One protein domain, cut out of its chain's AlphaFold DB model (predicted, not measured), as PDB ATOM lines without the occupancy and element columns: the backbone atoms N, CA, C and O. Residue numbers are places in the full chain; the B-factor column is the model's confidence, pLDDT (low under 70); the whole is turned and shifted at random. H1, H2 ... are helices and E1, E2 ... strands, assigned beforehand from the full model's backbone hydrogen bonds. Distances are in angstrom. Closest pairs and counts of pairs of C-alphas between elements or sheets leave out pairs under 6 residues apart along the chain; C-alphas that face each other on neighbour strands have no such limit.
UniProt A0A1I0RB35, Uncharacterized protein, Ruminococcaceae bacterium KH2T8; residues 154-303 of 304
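Overview. This is residues 154 to 303 of the 304 residues of an uncharacterized protein of Ruminococcaceae bacterium KH2T8 (UniProt A0A1I0RB35). A long, strongly twisted antiparallel sheet runs the length of this domain on the hairpin of E4 and E5 and curls round one helix, H3. On its other face H2, H4 and H5 cluster towards one end and H1 sits towards the far end, making three layers, with helices on both faces of the sheet; the E1 and E2 hairpin turns aside where E2 bends. The printed part has 150 residues with five named helices and five named strands, in the order H1 E1 E2 H2 H3 E3 H4 H5 E4 E5; the sheet's order is E1 E2 E4 E5 E3, and the class is mixed, helices and strands. The whole is compact, with a radius of gyration of the C-alphas of 16.2 A, yet elongated in outline, spanning 54 by 31 by 25 A.

Along the chain. H1, residues 154 to 159, begins at C-alpha 154 (17.536, -12.287, 33.101). E1 is residues 163 to 170, 21.3 A long, and E2 is residues 173 to 182, 26.8 A, bending by 59 degrees at residue 179. H2, residues 185 to 197, measures 18.6 A and H3, residues 210 to 220, 15.1 A. E3 is residues 239 to 242, H4 residues 247 to 256 and H5 residues 258 to 265. E4, residues 269 to 283, measures 42.9 A, from C-alpha 269 at (17.412, -1.040, -5.491). E5, residues 288 to 302, measures 43.3 A and ends at C-alpha 302 (21.154, -4.267, -4.815).

Arrangement. E1 and E2 form an antiparallel hairpin, with N 165 and O 177 at 2.9 A. E2 and E4 are antiparallel, with N 278 and O 180 at 2.9 A. E4 and E5 form an antiparallel hairpin at 167 degrees between directions, with N 275 and O 297 at 2.9 A. E5 and E3 are antiparallel, with N 240 and O 298 at 2.7 A. H3 is on the sheet; its closest C-alphas to E4 are those of Ala 217 and Phe 277, 5.4 A apart. H1 is on the sheet, with the C-alphas of Ala 157 and Tyr 178, its closest to E2, 7.0 A apart. H2 lies over E4 at a height over the sheet of 10.5 A, and the closest C-alphas, of Asp 188 and Ser 274, are 6.4 A apart. With residues 186 to 191 alone H2 touches H4, at a steep tilt of 39 degrees, the same way; the closest C-alphas, of Leu 187 and Val 247, are 5.6 A apart. H4 and H5 lie over E5 and E3. E3, H4, H5 and E4 make a split strand-helix-strand unit, two strands running the same way with E5 between them, its crossover right-handed. Every O i to N i+4 pair is within hydrogen-bond range in H1, H2, H3 and H4; in H5, 2 of 4 are.

Size, cuts and confidence. The C-alphas farthest apart, of Gly 199 and Ser 285, are 55.0 A apart. The printed part has no cut. The links H2 to H3 and H3 to E3 are long. Mean pLDDT of the printed part is 93.3, and residue 303 is under 70.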
ATOM      1  N   ASP A 154      17.944 -11.491  34.264       95.38
ATOM      2  CA  ASP A 154      17.536 -12.287  33.101       95.38
ATOM      3  C   ASP A 154      16.105 -12.805  33.287       95.38
ATOM      4  O   ASP A 154      15.296 -12.767  32.356       95.38
ATOM      5  N   GLN A 155      15.768 -13.282  34.489       94.31
ATOM      6  CA  GLN A 155      14.401 -13.711  34.779       94.31
ATOM      7  C   GLN A 155      13.427 -12.527  34.728       94.31
ATOM      8  O   GLN A 155      12.395 -12.622  34.068       94.31
ATOM      9  N   SER A 156      13.794 -11.390  35.329       93.00
ATOM     10  CA  SER A 156      12.995 -10.160  35.277       93.00
ATOM     11  C   SER A 156      12.750  -9.689  33.838       93.00
ATOM     12  O   SER A 156      11.631  -9.308  33.495       93.00
ATOM     13  N   ALA A 157      13.756  -9.759  32.960       94.00
ATOM     14  CA  ALA A 157      13.609  -9.411  31.550       94.00
ATOM     15  C   ALA A 157      12.580 -10.310  30.845       94.00
ATOM     16  O   ALA A 157      11.678  -9.803  30.177       94.00
ATOM     17  N   ARG A 158      12.669 -11.633  31.049       94.31
ATOM     18  CA  ARG A 158      11.720 -12.607  30.478       94.31
ATOM     19  C   ARG A 158      10.301 -12.397  30.992       94.31
ATOM     20  O   ARG A 158       9.365 -12.454  30.200       94.31
ATOM     21  N   ASP A 159      10.146 -12.113  32.283       94.44
ATOM     22  CA  ASP A 159       8.842 -11.849  32.902       94.44
ATOM     23  C   ASP A 159       8.178 -10.586  32.322       94.44
ATOM     24  O   ASP A 159       6.953 -10.508  32.250       94.44
ATOM     25  N   ASN A 160       8.979  -9.622  31.852       93.06
ATOM     26  CA  ASN A 160       8.512  -8.420  31.155       93.06
ATOM     27  C   ASN A 160       8.396  -8.598  29.625       93.06
ATOM     28  O   ASN A 160       8.030  -7.652  28.928       93.06
ATOM     29  N   GLY A 161       8.692  -9.787  29.088       94.31
ATOM     30  CA  GLY A 161       8.631 -10.069  27.652       94.31
ATOM     31  C   GLY A 161       9.764  -9.448  26.830       94.31
ATOM     32  O   GLY A 161       9.618  -9.306  25.618       94.31
ATOM     33  N   TYR A 162      10.878  -9.069  27.462       96.56
ATOM     34  CA  TYR A 162      12.053  -8.568  26.753       96.56
ATOM     35  C   TYR A 162      12.907  -9.713  26.213       96.56
ATOM     36  O   TYR A 162      13.093 -10.752  26.852       96.56
ATOM     37  N   GLU A 163      13.483  -9.480  25.044       96.50
ATOM     38  CA  GLU A 163      14.537 -10.310  24.493       96.50
ATOM     39  C   GLU A 163      15.858 -10.047  25.215       96.50
ATOM     40  O   GLU A 163      16.162  -8.914  25.598       96.50
ATOM     41  N   ILE A 164      16.639 -11.113  25.387       96.69
ATOM     42  CA  ILE A 164      17.987 -11.081  25.955       96.69
ATOM     43  C   ILE A 164      18.939 -11.465  24.831       96.69
ATOM     44  O   ILE A 164      18.915 -12.604  24.363       96.69
ATOM     45  N   ILE A 165      19.752 -10.511  24.394       96.75
ATOM     46  CA  ILE A 165      20.596 -10.656  23.211       96.75
ATOM     47  C   ILE A 165      22.042 -10.394  23.614       96.75
ATOM     48  O   ILE A 165      22.372  -9.340  24.154       96.75
ATOM     49  N   ASP A 166      22.903 -11.369  23.349       96.69
ATOM     50  CA  ASP A 166      24.334 -11.298  23.621       96.69
ATOM     51  C   ASP A 166      25.063 -10.837  22.343       96.69
ATOM     52  O   ASP A 166      25.088 -11.544  21.335       96.69
ATOM     53  N   ILE A 167      25.627  -9.628  22.375       95.94
ATOM     54  CA  ILE A 167      26.304  -8.974  21.246       95.94
ATOM     55  C   ILE A 167      27.815  -9.135  21.365       95.94
ATOM     56  O   ILE A 167      28.400  -8.803  22.395       95.94
ATOM     57  N   ASP A 168      28.462  -9.606  20.301       95.25
ATOM     58  CA  ASP A 168      29.923  -9.636  20.206       95.25
ATOM     59  C   ASP A 168      30.482  -8.212  20.081       95.25
ATOM     60  O   ASP A 168      30.245  -7.508  19.100       95.25
ATOM     61  N   MET A 169      31.263  -7.802  21.078       94.50
ATOM     62  CA  MET A 169      31.943  -6.505  21.115       94.50
ATOM     63  C   MET A 169      33.363  -6.594  20.538       94.50
ATOM     64  O   MET A 169      34.123  -5.627  20.578       94.50
ATOM     65  N   GLY A 170      33.750  -7.758  20.011       92.75
ATOM     66  CA  GLY A 170      35.110  -8.053  19.593       92.75
ATOM     67  C   GLY A 170      36.012  -8.382  20.780       92.75
ATOM     68  O   GLY A 170      35.627  -8.319  21.950       92.75
ATOM     69  N   ASN A 171      37.251  -8.781  20.478       91.81
ATOM     70  CA  ASN A 171      38.273  -9.133  21.475       91.81
ATOM     71  C   ASN A 171      37.830 -10.202  22.500       91.81
ATOM     72  O   ASN A 171      38.356 -10.255  23.611       91.81
ATOM     73  N   GLY A 172      36.868 -11.057  22.133       92.94
ATOM     74  CA  GLY A 172      36.308 -12.082  23.018       92.94
ATOM     75  C   GLY A 172      35.402 -11.531  24.121       92.94
ATOM     76  O   GLY A 172      35.167 -12.226  25.108       92.94
ATOM     77  N   THR A 173      34.920 -10.294  23.983       95.88
ATOM     78  CA  THR A 173      33.985  -9.669  24.923       95.88
ATOM     79  C   THR A 173      32.574  -9.644  24.350       95.88
ATOM     80  O   THR A 173      32.377  -9.482  23.149       95.88
ATOM     81  N   THR A 174      31.584  -9.808  25.223       96.31
ATOM     82  CA  THR A 174      30.168  -9.823  24.853       96.31
ATOM     83  C   THR A 174      29.416  -8.832  25.726       96.31
ATOM     84  O   THR A 174      29.661  -8.758  26.932       96.31
ATOM     85  N   GLN A 175      28.496  -8.081  25.130       95.38
ATOM     86  CA  GLN A 175      27.567  -7.226  25.849       95.38
ATOM     87  C   GLN A 175      26.168  -7.823  25.799       95.38
ATOM     88  O   GLN A 175      25.623  -8.062  24.726       95.38
ATOM     89  N   ARG A 176      25.566  -8.005  26.974       96.62
ATOM     90  CA  ARG A 176      24.164  -8.386  27.085       96.62
ATOM     91  C   ARG A 176      23.264  -7.165  26.936       96.62
ATOM     92  O   ARG A 176      23.422  -6.179  27.658       96.62
ATOM     93  N   VAL A 177      22.317  -7.245  26.011       96.75
ATOM     94  CA  VAL A 177      21.334  -6.206  25.707       96.75
ATOM     95  C   VAL A 177      19.935  -6.755  25.953       96.75
ATOM     96  O   VAL A 177      19.634  -7.897  25.612       96.75
ATOM     97  N   TYR A 178      19.082  -5.922  26.543       97.19
ATOM     98  CA  TYR A 178      17.682  -6.228  26.805       97.19
ATOM     99  C   TYR A 178      16.804  -5.293  25.986       97.19
ATOM    100  O   TYR A 178      17.129  -4.109  25.860       97.19
ATOM    101  N   GLY A 179      15.694  -5.785  25.446       96.88
ATOM    102  CA  GLY A 179      14.775  -4.933  24.698       96.88
ATOM    103  C   GLY A 179      13.701  -5.689  23.943       96.88
ATOM    104  O   GLY A 179      13.407  -6.837  24.253       96.88
ATOM    105  N   TYR A 180      13.098  -5.035  22.962       96.81
ATOM    106  CA  TYR A 180      12.121  -5.656  22.072       96.81
ATOM    107  C   TYR A 180      12.198  -5.045  20.675       96.81
ATOM    108  O   TYR A 180      12.569  -3.876  20.507       96.81
ATOM    109  N   PHE A 181      11.836  -5.838  19.670       96.06
ATOM    110  CA  PHE A 181      11.717  -5.359  18.299       96.06
ATOM    111  C   PHE A 181      10.428  -4.559  18.101       96.06
ATOM    112  O   PHE A 181       9.375  -4.888  18.647       96.06
ATOM    113  N   VAL A 182      10.530  -3.502  17.304       95.06
ATOM    114  CA  VAL A 182       9.423  -2.640  16.895       95.06
ATOM    115  C   VAL A 182       9.089  -2.959  15.444       95.06
ATOM    116  O   VAL A 182       9.987  -3.070  14.607       95.06
ATOM    117  N   ASP A 183       7.798  -3.115  15.150       93.12
ATOM    118  CA  ASP A 183       7.320  -3.270  13.777       93.12
ATOM    119  C   ASP A 183       7.534  -1.964  13.000       93.12
ATOM    120  O   ASP A 183       6.929  -0.936  13.304       93.12
ATOM    121  N   MET A 184       8.408  -2.025  11.995       95.00
ATOM    122  CA  MET A 184       8.758  -0.902  11.125       95.00
ATOM    123  C   MET A 184       8.191  -1.059   9.709       95.00
ATOM    124  O   MET A 184       8.603  -0.339   8.804       95.00
ATOM    125  N   SER A 185       7.212  -1.942   9.494       93.56
ATOM    126  CA  SER A 185       6.552  -2.099   8.187       93.56
ATOM    127  C   SER A 185       5.931  -0.793   7.663       93.56
ATOM    128  O   SER A 185       5.896  -0.550   6.456       93.56
ATOM    129  N   GLY A 186       5.505   0.099   8.565       95.94
ATOM    130  CA  GLY A 186       5.053   1.444   8.210       95.94
ATOM    131  C   GLY A 186       6.146   2.316   7.574       95.94
ATOM    132  O   GLY A 186       5.835   3.137   6.712       95.94
ATOM    133  N   LEU A 187       7.417   2.120   7.945       96.12
ATOM    134  CA  LEU A 187       8.548   2.829   7.339       96.12
ATOM    135  C   LEU A 187       8.751   2.371   5.887       96.12
ATOM    136  O   LEU A 187       8.859   3.210   4.993       96.12
ATOM    137  N   ASP A 188       8.698   1.059   5.638       96.31
ATOM    138  CA  ASP A 188       8.798   0.485   4.287       96.31
ATOM    139  C   ASP A 188       7.668   0.986   3.374       96.31
ATOM    140  O   ASP A 188       7.886   1.293   2.198       96.31
ATOM    141  N   ALA A 189       6.449   1.110   3.913       97.50
ATOM    142  CA  ALA A 189       5.310   1.661   3.184       97.50
ATOM    143  C   ALA A 189       5.550   3.122   2.769       97.50
ATOM    144  O   ALA A 189       5.379   3.448   1.596       97.50
ATOM    145  N   ARG A 190       6.020   3.974   3.691       98.06
ATOM    146  CA  ARG A 190       6.301   5.394   3.413       98.06
ATOM    147  C   ARG A 190       7.430   5.594   2.409       98.06
ATOM    148  O   ARG A 190       7.325   6.461   1.543       98.06
ATOM    149  N   VAL A 191       8.496   4.795   2.488       97.62
ATOM    150  CA  VAL A 191       9.569   4.842   1.482       97.62
ATOM    151  C   VAL A 191       9.038   4.439   0.110       97.62
ATOM    152  O   VAL A 191       9.336   5.100  -0.883       97.62
ATOM    153  N   ASN A 192       8.195   3.412   0.039       98.25
ATOM    154  CA  ASN A 192       7.585   3.007  -1.222       98.25
ATOM    155  C   ASN A 192       6.602   4.039  -1.790       98.25
ATOM    156  O   ASN A 192       6.579   4.237  -3.004       98.25
ATOM    157  N   ASP A 193       5.839   4.724  -0.939       98.38
ATOM    158  CA  ASP A 193       4.967   5.823  -1.360       98.38
ATOM    159  C   ASP A 193       5.793   7.004  -1.900       98.38
ATOM    160  O   ASP A 193       5.446   7.590  -2.928       98.38
ATOM    161  N   TYR A 194       6.938   7.304  -1.273       98.31
ATOM    162  CA  TYR A 194       7.892   8.284  -1.794       98.31
ATOM    163  C   TYR A 194       8.446   7.876  -3.163       98.31
ATOM    164  O   TYR A 194       8.381   8.668  -4.105       98.31
ATOM    165  N   ARG A 195       8.924   6.635  -3.304       98.31
ATOM    166  CA  ARG A 195       9.445   6.103  -4.575       98.31
ATOM    167  C   ARG A 195       8.430   6.223  -5.703       98.31
ATOM    168  O   ARG A 195       8.756   6.727  -6.776       98.31
ATOM    169  N   GLU A 196       7.189   5.832  -5.446       98.44
ATOM    170  CA  GLU A 196       6.103   5.945  -6.418       98.44
ATOM    171  C   GLU A 196       5.825   7.411  -6.795       98.44
ATOM    172  O   GLU A 196       5.630   7.718  -7.974       98.44
ATOM    173  N   SER A 197       5.900   8.338  -5.831       98.38
ATOM    174  CA  SER A 197       5.696   9.775  -6.071       98.38
ATOM    175  C   SER A 197       6.727  10.406  -7.017       98.38
ATOM    176  O   SER A 197       6.403  11.368  -7.716       98.38
ATOM    177  N   ILE A 198       7.937   9.840  -7.089       98.06
ATOM    178  CA  ILE A 198       9.011  10.271  -7.999       98.06
ATOM    179  C   ILE A 198       9.127   9.385  -9.252       98.06
ATOM    180  O   ILE A 198      10.052   9.549 -10.045       98.06
ATOM    181  N   GLY A 199       8.173   8.474  -9.469       98.31
ATOM    182  CA  GLY A 199       8.098   7.629 -10.664       98.31
ATOM    183  C   GLY A 199       8.962   6.366 -10.628       98.31
ATOM    184  O   GLY A 199       9.139   5.734 -11.671       98.31
ATOM    185  N   LEU A 200       9.482   5.978  -9.462       98.25
ATOM    186  CA  LEU A 200      10.202   4.719  -9.268       98.25
ATOM    187  C   LEU A 200       9.251   3.580  -8.884       98.25
ATOM    188  O   LEU A 200       8.161   3.785  -8.351       98.25
ATOM    189  N   SER A 201       9.686   2.345  -9.141       98.19
ATOM    190  CA  SER A 201       8.938   1.154  -8.727       98.19
ATOM    191  C   SER A 201       9.042   0.934  -7.218       98.19
ATOM    192  O   SER A 201      10.106   1.139  -6.622       98.19
ATOM    193  N   ARG A 202       7.950   0.459  -6.612       98.06
ATOM    194  CA  ARG A 202       7.933   0.005  -5.214       98.06
ATOM    195  C   ARG A 202       8.879  -1.187  -5.038       98.06
ATOM    196  O   ARG A 202       8.935  -2.070  -5.893       98.06
ATOM    197  N   LEU A 203       9.582  -1.210  -3.916       96.88
ATOM    198  CA  LEU A 203      10.476  -2.276  -3.495       96.88
ATOM    199  C   LEU A 203       9.684  -3.341  -2.720       96.88
ATOM    200  O   LEU A 203       8.979  -2.995  -1.766       96.88
ATOM    201  N   PRO A 204       9.764  -4.626  -3.105       96.62
ATOM    202  CA  PRO A 204       9.259  -5.716  -2.281       96.62
ATOM    203  C   PRO A 204      10.045  -5.834  -0.970       96.62
ATOM    204  O   PRO A 204      11.235  -5.523  -0.910       96.62
ATOM    205  N   THR A 205       9.376  -6.326   0.071       93.12
ATOM    206  CA  THR A 205      10.015  -6.587   1.361       93.12
ATOM    207  C   THR A 205      10.929  -7.804   1.280       93.12
ATOM    208  O   THR A 205      10.479  -8.877   0.870       93.12
ATOM    209  N   ASP A 206      12.182  -7.663   1.713       88.94
ATOM    210  CA  ASP A 206      13.112  -8.788   1.809       88.94
ATOM    211  C   ASP A 206      13.180  -9.368   3.220       88.94
ATOM    212  O   ASP A 206      13.695  -8.768   4.159       88.94
ATOM    213  N   THR A 207      12.684 -10.592   3.357       87.44
ATOM    214  CA  THR A 207      12.726 -11.326   4.620       87.44
ATOM    215  C   THR A 207      13.997 -12.160   4.791       87.44
ATOM    216  O   THR A 207      14.179 -12.741   5.855       87.44
ATOM    217  N   ALA A 208      14.860 -12.283   3.778       89.44
ATOM    218  CA  ALA A 208      16.063 -13.113   3.854       89.44
ATOM    219  C   ALA A 208      17.119 -12.521   4.803       89.44
ATOM    220  O   ALA A 208      17.777 -13.272   5.522       89.44
ATOM    221  N   HIS A 209      17.224 -11.191   4.866       86.50
ATOM    222  CA  HIS A 209      18.192 -10.480   5.711       86.50
ATOM    223  C   HIS A 209      17.634 -10.061   7.084       86.50
ATOM    224  O   HIS A 209      18.301  -9.351   7.838       86.50
ATOM    225  N   ILE A 210      16.428 -10.517   7.454       87.12
ATOM    226  CA  ILE A 210      15.743 -10.075   8.681       87.12
ATOM    227  C   ILE A 210      16.564 -10.296   9.951       87.12
ATOM    228  O   ILE A 210      16.675  -9.397  10.781       87.12
ATOM    229  N   GLU A 211      17.161 -11.475  10.101       91.06
ATOM    230  CA  GLU A 211      17.912 -11.823  11.309       91.06
ATOM    231  C   GLU A 211      19.221 -11.031  11.409       91.06
ATOM    232  O   GLU A 211      19.618 -10.624  12.500       91.06
ATOM    233  N   GLU A 212      19.854 -10.719  10.276       90.44
ATOM    234  CA  GLU A 212      21.020  -9.837  10.258       90.44
ATOM    235  C   GLU A 212      20.635  -8.406  10.655       90.44
ATOM    236  O   GLU A 212      21.296  -7.795  11.497       90.44
ATOM    237  N   MET A 213      19.530  -7.884  10.113       91.81
ATOM    238  CA  MET A 213      19.073  -6.522  10.409       91.81
ATOM    239  C   MET A 213      18.592  -6.367  11.849       91.81
ATOM    240  O   MET A 213      18.836  -5.331  12.466       91.81
ATOM    241  N   LYS A 214      17.994  -7.413  12.427       94.50
ATOM    242  CA  LYS A 214      17.696  -7.474  13.861       94.50
ATOM    243  C   LYS A 214      18.953  -7.314  14.706       94.50
ATOM    244  O   LYS A 214      18.976  -6.461  15.590       94.50
ATOM    245  N   ILE A 215      20.010  -8.068  14.406       94.69
ATOM    246  CA  ILE A 215      21.288  -7.941  15.120       94.69
ATOM    247  C   ILE A 215      21.850  -6.523  14.956       94.69
ATOM    248  O   ILE A 215      22.264  -5.914  15.943       94.69
ATOM    249  N   ARG A 216      21.802  -5.951  13.746       94.56
ATOM    250  CA  ARG A 216      22.268  -4.575  13.504       94.56
ATOM    251  C   ARG A 216      21.462  -3.529  14.271       94.56
ATOM    252  O   ARG A 216      22.068  -2.608  14.813       94.56
ATOM    253  N   ALA A 217      20.142  -3.669  14.377       95.81
ATOM    254  CA  ALA A 217      19.307  -2.759  15.162       95.81
ATOM    255  C   ALA A 217      19.645  -2.821  16.660       95.81
ATOM    256  O   ALA A 217      19.715  -1.786  17.325       95.81
ATOM    257  N   VAL A 218      19.929  -4.017  17.184       96.69
ATOM    258  CA  VAL A 218      20.373  -4.191  18.574       96.69
ATOM    259  C   VAL A 218      21.737  -3.539  18.788       96.69
ATOM    260  O   VAL A 218      21.890  -2.755  19.723       96.69
ATOM    261  N   GLU A 219      22.706  -3.795  17.905       95.94
ATOM    262  CA  GLU A 219      24.043  -3.187  17.957       95.94
ATOM    263  C   GLU A 219      23.979  -1.655  17.915       95.94
ATOM    264  O   GLU A 219      24.602  -0.989  18.740       95.94
ATOM    265  N   ALA A 220      23.173  -1.096  17.010       94.88
ATOM    266  CA  ALA A 220      22.996   0.345  16.854       94.88
ATOM    267  C   ALA A 220      22.288   1.010  18.049       94.88
ATOM    268  O   ALA A 220      22.419   2.217  18.252       94.88
ATOM    269  N   SER A 221      21.557   0.239  18.865       95.56
ATOM    270  CA  SER A 221      20.925   0.732  20.098       95.56
ATOM    271  C   SER A 221      21.902   0.877  21.276       95.56
ATOM    272  O   SER A 221      21.555   1.455  22.316       95.56
ATOM    273  N   ILE A 222      23.122   0.344  21.146       94.56
ATOM    274  CA  ILE A 222      24.158   0.454  22.172       94.56
ATOM    275  C   ILE A 222      24.709   1.894  22.154       94.56
ATOM    276  O   ILE A 222      25.080   2.399  21.092       94.56
ATOM    277  N   PRO A 223      24.794   2.584  23.310       92.81
ATOM    278  CA  PRO A 223      25.327   3.940  23.382       92.81
ATOM    279  C   PRO A 223      26.721   4.041  22.756       92.81
ATOM    280  O   PRO A 223      27.617   3.280  23.120       92.81
ATOM    281  N   GLY A 224      26.892   4.985  21.829       93.00
ATOM    282  CA  GLY A 224      28.142   5.188  21.088       93.00
ATOM    283  C   GLY A 224      28.307   4.328  19.829       93.00
ATOM    284  O   GLY A 224      29.322   4.470  19.157       93.00
ATOM    285  N   TYR A 225      27.333   3.476  19.481       93.19
ATOM    286  CA  TYR A 225      27.411   2.564  18.327       93.19
ATOM    287  C   TYR A 225      26.325   2.789  17.268       93.19
ATOM    288  O   TYR A 225      26.056   1.899  16.461       93.19
ATOM    289  N   LEU A 226      25.738   3.988  17.203       93.44
ATOM    290  CA  LEU A 226      24.896   4.398  16.073       93.44
ATOM    291  C   LEU A 226      25.785   4.667  14.840       93.44
ATOM    292  O   LEU A 226      26.033   5.806  14.470       93.44
ATOM    293  N   SER A 227      26.343   3.599  14.266       93.69
ATOM    294  CA  SER A 227      27.372   3.639  13.226       93.69
ATOM    295  C   SER A 227      27.260   2.441  12.281       93.69
ATOM    296  O   SER A 227      26.827   1.347  12.663       93.69
ATOM    297  N   HIS A 228      27.706   2.627  11.036       92.12
ATOM    298  CA  HIS A 228      27.862   1.537  10.067       92.12
ATOM    299  C   HIS A 228      28.977   0.555  10.464       92.12
ATOM    300  O   HIS A 228      28.949  -0.609  10.054       92.12
ATOM    301  N   GLN A 229      29.933   0.990  11.290       94.50
ATOM    302  CA  GLN A 229      30.895   0.086  11.909       94.50
ATOM    303  C   GLN A 229      30.237  -0.636  13.093       94.50
ATOM    304  O   GLN A 229      29.637  -0.019  13.974       94.50
ATOM    305  N   ARG A 230      30.337  -1.964  13.105       94.69
ATOM    306  CA  ARG A 230      29.796  -2.826  14.161       94.69
ATOM    307  C   ARG A 230      30.640  -2.715  15.435       94.69
ATOM    308  O   ARG A 230      31.828  -2.388  15.345       94.69
ATOM    309  N   PRO A 231      30.091  -3.059  16.616       94.81
ATOM    310  CA  PRO A 231      30.838  -2.987  17.871       94.81
ATOM    311  C   PRO A 231      32.142  -3.790  17.897       94.81
ATOM    312  O   PRO A 231      33.126  -3.334  18.470       94.81
ATOM    313  N   ASN A 232      32.191  -4.929  17.204       93.62
ATOM    314  CA  ASN A 232      33.405  -5.739  17.057       93.62
ATOM    315  C   ASN A 232      34.424  -5.200  16.028       93.62
ATOM    316  O   ASN A 232      35.400  -5.880  15.705       93.62
ATOM    317  N   GLY A 233      34.201  -4.001  15.487       93.06
ATOM    318  CA  GLY A 233      35.079  -3.327  14.533       93.06
ATOM    319  C   GLY A 233      34.894  -3.747  13.074       93.06
ATOM    320  O   GLY A 233      35.479  -3.107  12.196       93.06
ATOM    321  N   SER A 234      34.091  -4.779  12.790       93.38
ATOM    322  CA  SER A 234      33.739  -5.141  11.413       93.38
ATOM    323  C   SER A 234      32.809  -4.103  10.780       93.38
ATOM    324  O   SER A 234      32.108  -3.370  11.476       93.38
ATOM    325  N   TRP A 235      32.809  -4.014   9.453       90.94
ATOM    326  CA  TRP A 235      31.854  -3.177   8.728       90.94
ATOM    327  C   TRP A 235      30.561  -3.961   8.512       90.94
ATOM    328  O   TRP A 235      30.608  -5.132   8.134       90.94
ATOM    329  N   GLY A 236      29.423  -3.335   8.814       80.56
ATOM    330  CA  GLY A 236      28.115  -3.899   8.498       80.56
ATOM    331  C   GLY A 236      27.800  -3.800   7.008       80.56
ATOM    332  O   GLY A 236      28.551  -3.202   6.237       80.56
ATOM    333  N   THR A 237      26.664  -4.367   6.618       77.94
ATOM    334  CA  THR A 237      26.049  -4.084   5.320       77.94
ATOM    335  C   THR A 237      25.723  -2.594   5.186       77.94
ATOM    336  O   THR A 237      25.601  -1.875   6.186       77.94
ATOM    337  N   GLU A 238      25.598  -2.124   3.944       79.50
ATOM    338  CA  GLU A 238      25.216  -0.750   3.591       79.50
ATOM    339  C   GLU A 238      23.729  -0.508   3.917       79.50
ATOM    340  O   GLU A 238      22.886  -0.343   3.046       79.50
ATOM    341  N   ALA A 239      23.385  -0.558   5.203       86.00
ATOM    342  CA  ALA A 239      22.064  -0.223   5.711       86.00
ATOM    343  C   ALA A 239      22.052   1.229   6.189       86.00
ATOM    344  O   ALA A 239      22.995   1.665   6.851       86.00
ATOM    345  N   ASN A 240      20.964   1.950   5.929       92.69
ATOM    346  CA  ASN A 240      20.675   3.212   6.595       92.69
ATOM    347  C   ASN A 240      20.408   2.948   8.078       92.69
ATOM    348  O   ASN A 240      19.706   1.999   8.440       92.69
ATOM    349  N   ILE A 241      20.940   3.800   8.948       94.94
ATOM    350  CA  ILE A 241      20.774   3.669  10.394       94.94
ATOM    351  C   ILE A 241      20.261   5.001  10.921       94.94
ATOM    352  O   ILE A 241      20.811   6.057  10.626       94.94
ATOM    353  N   VAL A 242      19.200   4.958  11.718       96.19
ATOM    354  CA  VAL A 242      18.601   6.147  12.318       96.19
ATOM    355  C   VAL A 242      18.160   5.848  13.742       96.19
ATOM    356  O   VAL A 242      17.705   4.752  14.055       96.19
ATOM    357  N   SER A 243      18.279   6.828  14.629       94.81
ATOM    358  CA  SER A 243      17.597   6.794  15.921       94.81
ATOM    359  C   SER A 243      16.363   7.683  15.839       94.81
ATOM    360  O   SER A 243      16.461   8.831  15.401       94.81
ATOM    361  N   GLY A 244      15.222   7.141  16.249       92.38
ATOM    362  CA  GLY A 244      13.942   7.833  16.267       92.38
ATOM    363  C   GLY A 244      12.991   7.196  17.274       92.38
ATOM    364  O   GLY A 244      13.243   6.109  17.803       92.38
ATOM    365  N   THR A 245      11.928   7.922  17.586       91.50
ATOM    366  CA  THR A 245      10.940   7.554  18.609       91.50
ATOM    367  C   THR A 245       9.791   6.710  18.064       91.50
ATOM    368  O   THR A 245       9.237   5.895  18.805       91.50
ATOM    369  N   ASP A 246       9.476   6.860  16.779       93.75
ATOM    370  CA  ASP A 246       8.460   6.105  16.051       93.75
ATOM    371  C   ASP A 246       8.772   6.056  14.541       93.75
ATOM    372  O   ASP A 246       9.819   6.520  14.079       93.75
ATOM    373  N   VAL A 247       7.864   5.454  13.767       95.19
ATOM    374  CA  VAL A 247       7.987   5.297  12.309       95.19
ATOM    375  C   VAL A 247       8.086   6.638  11.579       95.19
ATOM    376  O   VAL A 247       8.827   6.738  10.599       95.19
ATOM    377  N   ASP A 248       7.364   7.657  12.034       95.56
ATOM    378  CA  ASP A 248       7.263   8.948  11.357       95.56
ATOM    379  C   ASP A 248       8.531   9.769  11.588       95.56
ATOM    380  O   ASP A 248       9.082  10.322  10.637       95.56
ATOM    381  N   ASP A 249       9.027   9.777  12.827       95.69
ATOM    382  CA  ASP A 249      10.303  10.392  13.203       95.69
ATOM    383  C   ASP A 249      11.473   9.726  12.460       95.69
ATOM    384  O   ASP A 249      12.298  10.410  11.848       95.69
ATOM    385  N   CYS A 250      11.515   8.387  12.415       96.50
ATOM    386  CA  CYS A 250      12.523   7.658  11.640       96.50
ATOM    387  C   CYS A 250      12.448   7.983  10.140       96.50
ATOM    388  O   CYS A 250      13.483   8.243   9.522       96.50
ATOM    389  N   TYR A 251      11.245   7.996   9.555       97.44
ATOM    390  CA  TYR A 251      11.055   8.343   8.146       97.44
ATOM    391  C   TYR A 251      11.541   9.763   7.850       97.44
ATOM    392  O   TYR A 251      12.317   9.949   6.916       97.44
ATOM    393  N   GLN A 252      11.125  10.751   8.646       97.81
ATOM    394  CA  GLN A 252      11.458  12.154   8.407       97.81
ATOM    395  C   GLN A 252      12.973  12.389   8.460       97.81
ATOM    396  O   GLN A 252      13.527  13.012   7.559       97.81
ATOM    397  N   ARG A 253      13.663  11.823   9.457       96.88
ATOM    398  CA  ARG A 253      15.124  11.945   9.603       96.88
ATOM    399  C   ARG A 253      15.896  11.332   8.438       96.88
ATOM    400  O   ARG A 253      16.891  11.897   7.988       96.88
ATOM    401  N   LEU A 254      15.458  10.169   7.958       96.50
ATOM    402  CA  LEU A 254      16.069   9.534   6.791       96.50
ATOM    403  C   LEU A 254      15.761  10.324   5.512       96.50
ATOM    404  O   LEU A 254      16.654  10.538   4.700       96.50
ATOM    405  N   TYR A 255      14.529  10.814   5.365       97.31
ATOM    406  CA  TYR A 255      14.099  11.611   4.218       97.31
ATOM    407  C   TYR A 255      14.870  12.933   4.105       97.31
ATOM    408  O   TYR A 255      15.257  13.330   3.009       97.31
ATOM    409  N   GLU A 256      15.126  13.616   5.219       97.44
ATOM    410  CA  GLU A 256      15.856  14.890   5.240       97.44
ATOM    411  C   GLU A 256      17.366  14.734   4.995       97.44
ATOM    412  O   GLU A 256      18.042  15.714   4.686       97.44
ATOM    413  N   SER A 257      17.901  13.514   5.086       97.06
ATOM    414  CA  SER A 257      19.307  13.226   4.813       97.06
ATOM    415  C   SER A 257      19.503  12.800   3.362       97.06
ATOM    416  O   SER A 257      19.097  11.710   2.970       97.06
ATOM    417  N   ASP A 258      20.185  13.625   2.564       96.94
ATOM    418  CA  ASP A 258      20.460  13.322   1.151       96.94
ATOM    419  C   ASP A 258      21.173  11.975   0.963       96.94
ATOM    420  O   ASP A 258      20.848  11.236   0.039       96.94
ATOM    421  N   GLY A 259      22.107  11.626   1.856       94.62
ATOM    422  CA  GLY A 259      22.834  10.355   1.801       94.62
ATOM    423  C   GLY A 259      21.926   9.142   2.011       94.62
ATOM    424  O   GLY A 259      21.997   8.183   1.246       94.62
ATOM    425  N   HIS A 260      21.026   9.202   2.997       95.25
ATOM    426  CA  HIS A 260      20.059   8.130   3.232       95.25
ATOM    427  C   HIS A 260      18.992   8.089   2.133       95.25
ATOM    428  O   HIS A 260      18.719   7.027   1.571       95.25
ATOM    429  N   ARG A 261      18.426   9.245   1.768       96.50
ATOM    430  CA  ARG A 261      17.389   9.352   0.734       96.50
ATOM    431  C   ARG A 261      17.890   8.897  -0.639       96.50
ATOM    432  O   ARG A 261      17.121   8.279  -1.368       96.50
ATOM    433  N   ALA A 262      19.168   9.101  -0.967       96.12
ATOM    434  CA  ALA A 262      19.758   8.614  -2.215       96.12
ATOM    435  C   ALA A 262      19.593   7.093  -2.396       96.12
ATOM    436  O   ALA A 262      19.311   6.644  -3.503       96.12
ATOM    437  N   SER A 263      19.671   6.302  -1.318       95.06
ATOM    438  CA  SER A 263      19.414   4.853  -1.392       95.06
ATOM    439  C   SER A 263      17.961   4.524  -1.773       95.06
ATOM    440  O   SER A 263      17.697   3.516  -2.422       95.06
ATOM    441  N   TRP A 264      17.006   5.388  -1.416       96.06
ATOM    442  CA  TRP A 264      15.592   5.239  -1.781       96.06
ATOM    443  C   TRP A 264      15.320   5.667  -3.210       96.06
ATOM    444  O   TRP A 264      14.355   5.201  -3.804       96.06
ATOM    445  N   GLU A 265      16.121   6.581  -3.738       97.12
ATOM    446  CA  GLU A 265      16.009   7.106  -5.099       97.12
ATOM    447  C   GLU A 265      16.760   6.238  -6.116       97.12
ATOM    448  O   GLU A 265      16.629   6.448  -7.321       97.12
ATOM    449  N   ASP A 266      17.515   5.242  -5.651       96.19
ATOM    450  CA  ASP A 266      18.255   4.345  -6.523       96.19
ATOM    451  C   ASP A 266      17.302   3.436  -7.323       96.19
ATOM    452  O   ASP A 266      16.467   2.701  -6.773       96.19
ATOM    453  N   GLU A 267      17.415   3.497  -8.651       96.38
ATOM    454  CA  GLU A 267      16.635   2.678  -9.581       96.38
ATOM    455  C   GLU A 267      17.059   1.200  -9.576       96.38
ATOM    456  O   GLU A 267      16.267   0.347  -9.979       96.38
ATOM    457  N   TYR A 268      18.271   0.895  -9.098       95.25
ATOM    458  CA  TYR A 268      18.829  -0.457  -9.001       95.25
ATOM    459  C   TYR A 268      18.512  -1.150  -7.673       95.25
ATOM    460  O   TYR A 268      18.779  -2.345  -7.540       95.25
ATOM    461  N   ALA A 269      17.932  -0.433  -6.708       94.44
ATOM    462  CA  ALA A 269      17.412  -1.040  -5.491       94.44
ATOM    463  C   ALA A 269      16.342  -2.084  -5.841       94.44
ATOM    464  O   ALA A 269      15.409  -1.800  -6.603       94.44
ATOM    465  N   THR A 270      16.450  -3.287  -5.279       95.25
ATOM    466  CA  THR A 270      15.536  -4.396  -5.598       95.25
ATOM    467  C   THR A 270      14.637  -4.800  -4.450       95.25
ATOM    468  O   THR A 270      13.567  -5.351  -4.705       95.25
ATOM    469  N   THR A 271      15.018  -4.509  -3.209       95.25
ATOM    470  CA  THR A 271      14.221  -4.817  -2.023       95.25
ATOM    471  C   THR A 271      14.400  -3.753  -0.944       95.25
ATOM    472  O   THR A 271      15.337  -2.956  -0.990       95.25
ATOM    473  N   ILE A 272      13.478  -3.723   0.017       95.12
ATOM    474  CA  ILE A 272      13.581  -2.891   1.219       95.12
ATOM    475  C   ILE A 272      13.218  -3.708   2.452       95.12
ATOM    476  O   ILE A 272      12.353  -4.583   2.391       95.12
ATOM    477  N   TYR A 273      13.860  -3.424   3.577       94.12
ATOM    478  CA  TYR A 273      13.441  -3.973   4.857       94.12
ATOM    479  C   TYR A 273      13.849  -3.066   6.014       94.12
ATOM    480  O   TYR A 273      14.998  -2.632   6.082       94.12
ATOM    481  N   SER A 274      12.934  -2.820   6.952       95.00
ATOM    482  CA  SER A 274      13.207  -2.017   8.147       95.00
ATOM    483  C   SER A 274      12.997  -2.807   9.440       95.00
ATOM    484  O   SER A 274      12.003  -3.515   9.603       95.00
ATOM    485  N   VAL A 275      13.902  -2.623  10.407       96.00
ATOM    486  CA  VAL A 275      13.793  -3.157  11.775       96.00
ATOM    487  C   VAL A 275      14.059  -2.060  12.783       96.00
ATOM    488  O   VAL A 275      15.069  -1.368  12.693       96.00
ATOM    489  N   GLY A 276      13.194  -1.948  13.787       96.19
ATOM    490  CA  GLY A 276      13.435  -1.133  14.969       96.19
ATOM    491  C   GLY A 276      13.757  -2.020  16.162       96.19
ATOM    492  O   GLY A 276      13.145  -3.073  16.335       96.19
ATOM    493  N   PHE A 277      14.682  -1.596  17.015       97.38
ATOM    494  CA  PHE A 277      14.906  -2.207  18.320       97.38
ATOM    495  C   PHE A 277      14.883  -1.135  19.402       97.38
ATOM    496  O   PHE A 277      15.572  -0.112  19.306       97.38
ATOM    497  N   ARG A 278      14.099  -1.379  20.454       96.44
ATOM    498  CA  ARG A 278      14.067  -0.522  21.635       96.44
ATOM    499  C   ARG A 278      14.810  -1.193  22.775       96.44
ATOM    500  O   ARG A 278      14.368  -2.219  23.291       96.44
ATOM    501  N   ARG A 279      15.916  -0.580  23.194       95.69
ATOM    502  CA  ARG A 279      16.699  -1.055  24.331       95.69
ATOM    503  C   ARG A 279      16.001  -0.715  25.642       95.69
ATOM    504  O   ARG A 279      15.464   0.379  25.806       95.69
ATOM    505  N   MET A 280      16.085  -1.626  26.599       96.50
ATOM    506  CA  MET A 280      15.636  -1.447  27.974       96.50
ATOM    507  C   MET A 280      16.842  -1.478  28.915       96.50
ATOM    508  O   MET A 280      17.791  -2.242  28.718       96.50
ATOM    509  N   VAL A 281      16.820  -0.618  29.931       95.19
ATOM    510  CA  VAL A 281      17.874  -0.509  30.944       95.19
ATOM    511  C   VAL A 281      17.279  -0.852  32.299       95.19
ATOM    512  O   VAL A 281      16.273  -0.264  32.702       95.19
ATOM    513  N   PHE A 282      17.896  -1.810  32.986       94.81
ATOM    514  CA  PHE A 282      17.527  -2.182  34.344       94.81
ATOM    515  C   PHE A 282      18.256  -1.285  35.346       94.81
ATOM    516  O   PHE A 282      19.481  -1.171  35.300       94.81
ATOM    517  N   ASP A 283      17.506  -0.653  36.241       93.44
ATOM    518  CA  ASP A 283      18.042   0.081  37.380       93.44
ATOM    519  C   ASP A 283      17.993  -0.819  38.618       93.44
ATOM    520  O   ASP A 283      16.934  -1.045  39.203       93.44
ATOM    521  N   GLU A 284      19.157  -1.324  39.030       89.88
ATOM    522  CA  GLU A 284      19.294  -2.205  40.195       89.88
ATOM    523  C   GLU A 284      18.877  -1.534  41.511       89.88
ATOM    524  O   GLU A 284      18.458  -2.221  42.441       89.88
ATOM    525  N   SER A 285      18.962  -0.201  41.602       88.56
ATOM    526  CA  SER A 285      18.619   0.525  42.829       88.56
ATOM    527  C   SER A 285      17.112   0.575  43.073       88.56
ATOM    528  O   SER A 285      16.663   0.566  44.220       88.56
ATOM    529  N   THR A 286      16.334   0.599  41.991       90.62
ATOM    530  CA  THR A 286      14.870   0.640  42.037       90.62
ATOM    531  C   THR A 286      14.233  -0.704  41.694       90.62
ATOM    532  O   THR A 286      13.055  -0.907  41.979       90.62
ATOM    533  N   GLY A 287      14.992  -1.630  41.104       90.25
ATOM    534  CA  GLY A 287      14.483  -2.893  40.579       90.25
ATOM    535  C   GLY A 287      13.546  -2.703  39.385       90.25
ATOM    536  O   GLY A 287      12.673  -3.541  39.158       90.25
ATOM    537  N   THR A 288      13.674  -1.590  38.654       93.44
ATOM    538  CA  THR A 288      12.755  -1.226  37.568       93.44
ATOM    539  C   THR A 288      13.443  -1.178  36.211       93.44
ATOM    540  O   THR A 288      14.643  -0.932  36.094       93.44
ATOM    541  N   TRP A 289      12.657  -1.420  35.164       95.06
ATOM    542  CA  TRP A 289      13.082  -1.246  33.782       95.06
ATOM    543  C   TRP A 289      12.686   0.140  33.285       95.06
ATOM    544  O   TRP A 289      11.560   0.589  33.494       95.06
ATOM    545  N   SER A 290      13.593   0.790  32.566       94.31
ATOM    546  CA  SER A 290      13.349   2.063  31.891       94.31
ATOM    547  C   SER A 290      13.690   1.961  30.405       94.31
ATOM    548  O   SER A 290      14.526   1.148  29.995       94.31
ATOM    549  N   GLY A 291      13.005   2.760  29.584       86.50
ATOM    550  CA  GLY A 291      13.293   2.842  28.155       86.50
ATOM    551  C   GLY A 291      14.660   3.478  27.922       86.50
ATOM    552  O   GLY A 291      14.886   4.617  28.319       86.50
ATOM    553  N   GLY A 292      15.560   2.740  27.276       80.94
ATOM    554  CA  GLY A 292      16.816   3.262  26.752       80.94
ATOM    555  C   GLY A 292      16.650   3.870  25.356       80.94
ATOM    556  O   GLY A 292      15.537   4.049  24.856       80.94
ATOM    557  N   GLY A 293      17.783   4.175  24.717       79.88
ATOM    558  CA  GLY A 293      17.813   4.583  23.312       79.88
ATOM    559  C   GLY A 293      17.244   3.503  22.384       79.88
ATOM    560  O   GLY A 293      17.333   2.308  22.668       79.88
ATOM    561  N   GLY A 294      16.642   3.931  21.278       79.25
ATOM    562  CA  GLY A 294      16.194   3.053  20.199       79.25
ATOM    563  C   GLY A 294      17.018   3.288  18.940       79.25
ATOM    564  O   GLY A 294      17.509   4.397  18.711       79.25
ATOM    565  N   ALA A 295      17.150   2.251  18.123       79.31
ATOM    566  CA  ALA A 295      17.723   2.365  16.790       79.31
ATOM    567  C   ALA A 295      16.831   1.646  15.784       79.31
ATOM    568  O   ALA A 295      16.252   0.598  16.069       79.31
ATOM    569  N   THR A 296      16.725   2.239  14.605       83.56
ATOM    570  CA  THR A 296      16.098   1.663  13.427       83.56
ATOM    571  C   THR A 296      17.171   1.475  12.372       83.56
ATOM    572  O   THR A 296      17.947   2.387  12.089       83.56
ATOM    573  N   VAL A 297      17.203   0.285  11.791       79.06
ATOM    574  CA  VAL A 297      18.055  -0.050  10.656       79.06
ATOM    575  C   VAL A 297      17.145  -0.330   9.476       79.06
ATOM    576  O   VAL A 297      16.199  -1.111   9.587       79.06
ATOM    577  N   GLN A 298      17.427   0.323   8.359       86.00
ATOM    578  CA  GLN A 298      16.737   0.118   7.101       86.00
ATOM    579  C   GLN A 298      17.744  -0.325   6.050       86.00
ATOM    580  O   GLN A 298      18.732   0.354   5.788       86.00
ATOM    581  N   TYR A 299      17.465  -1.461   5.438       83.12
ATOM    582  CA  TYR A 299      18.282  -2.054   4.400       83.12
ATOM    583  C   TYR A 299      17.616  -1.886   3.040       83.12
ATOM    584  O   TYR A 299      16.409  -2.107   2.905       83.12
ATOM    585  N   THR A 300      18.426  -1.533   2.048       75.94
ATOM    586  CA  THR A 300      18.054  -1.524   0.635       75.94
ATOM    587  C   THR A 300      19.041  -2.433  -0.085       75.94
ATOM    588  O   THR A 300      20.241  -2.170  -0.040       75.94
ATOM    589  N   ASP A 301      18.562  -3.515  -0.701       80.12
ATOM    590  CA  ASP A 301      19.440  -4.457  -1.403       80.12
ATOM    591  C   ASP A 301      19.636  -4.074  -2.873       80.12
ATOM    592  O   ASP A 301      18.745  -3.501  -3.512       80.12
ATOM    593  N   TYR A 302      20.780  -4.476  -3.422       79.81
ATOM    594  CA  TYR A 302      21.154  -4.267  -4.815       79.81
ATOM    595  C   TYR A 302      21.469  -5.612  -5.460       79.81
ATOM    596  O   TYR A 302      22.476  -6.256  -5.161       79.81
ATOM    597  N   SER A 303      20.616  -6.058  -6.379       69.31
ATOM    598  CA  SER A 303      20.896  -7.268  -7.151       69.31
ATOM    599  C   SER A 303      21.860  -6.937  -8.293       69.31
ATOM    600  O   SER A 303      21.432  -6.434  -9.331       69.31
TER     601      SER A 303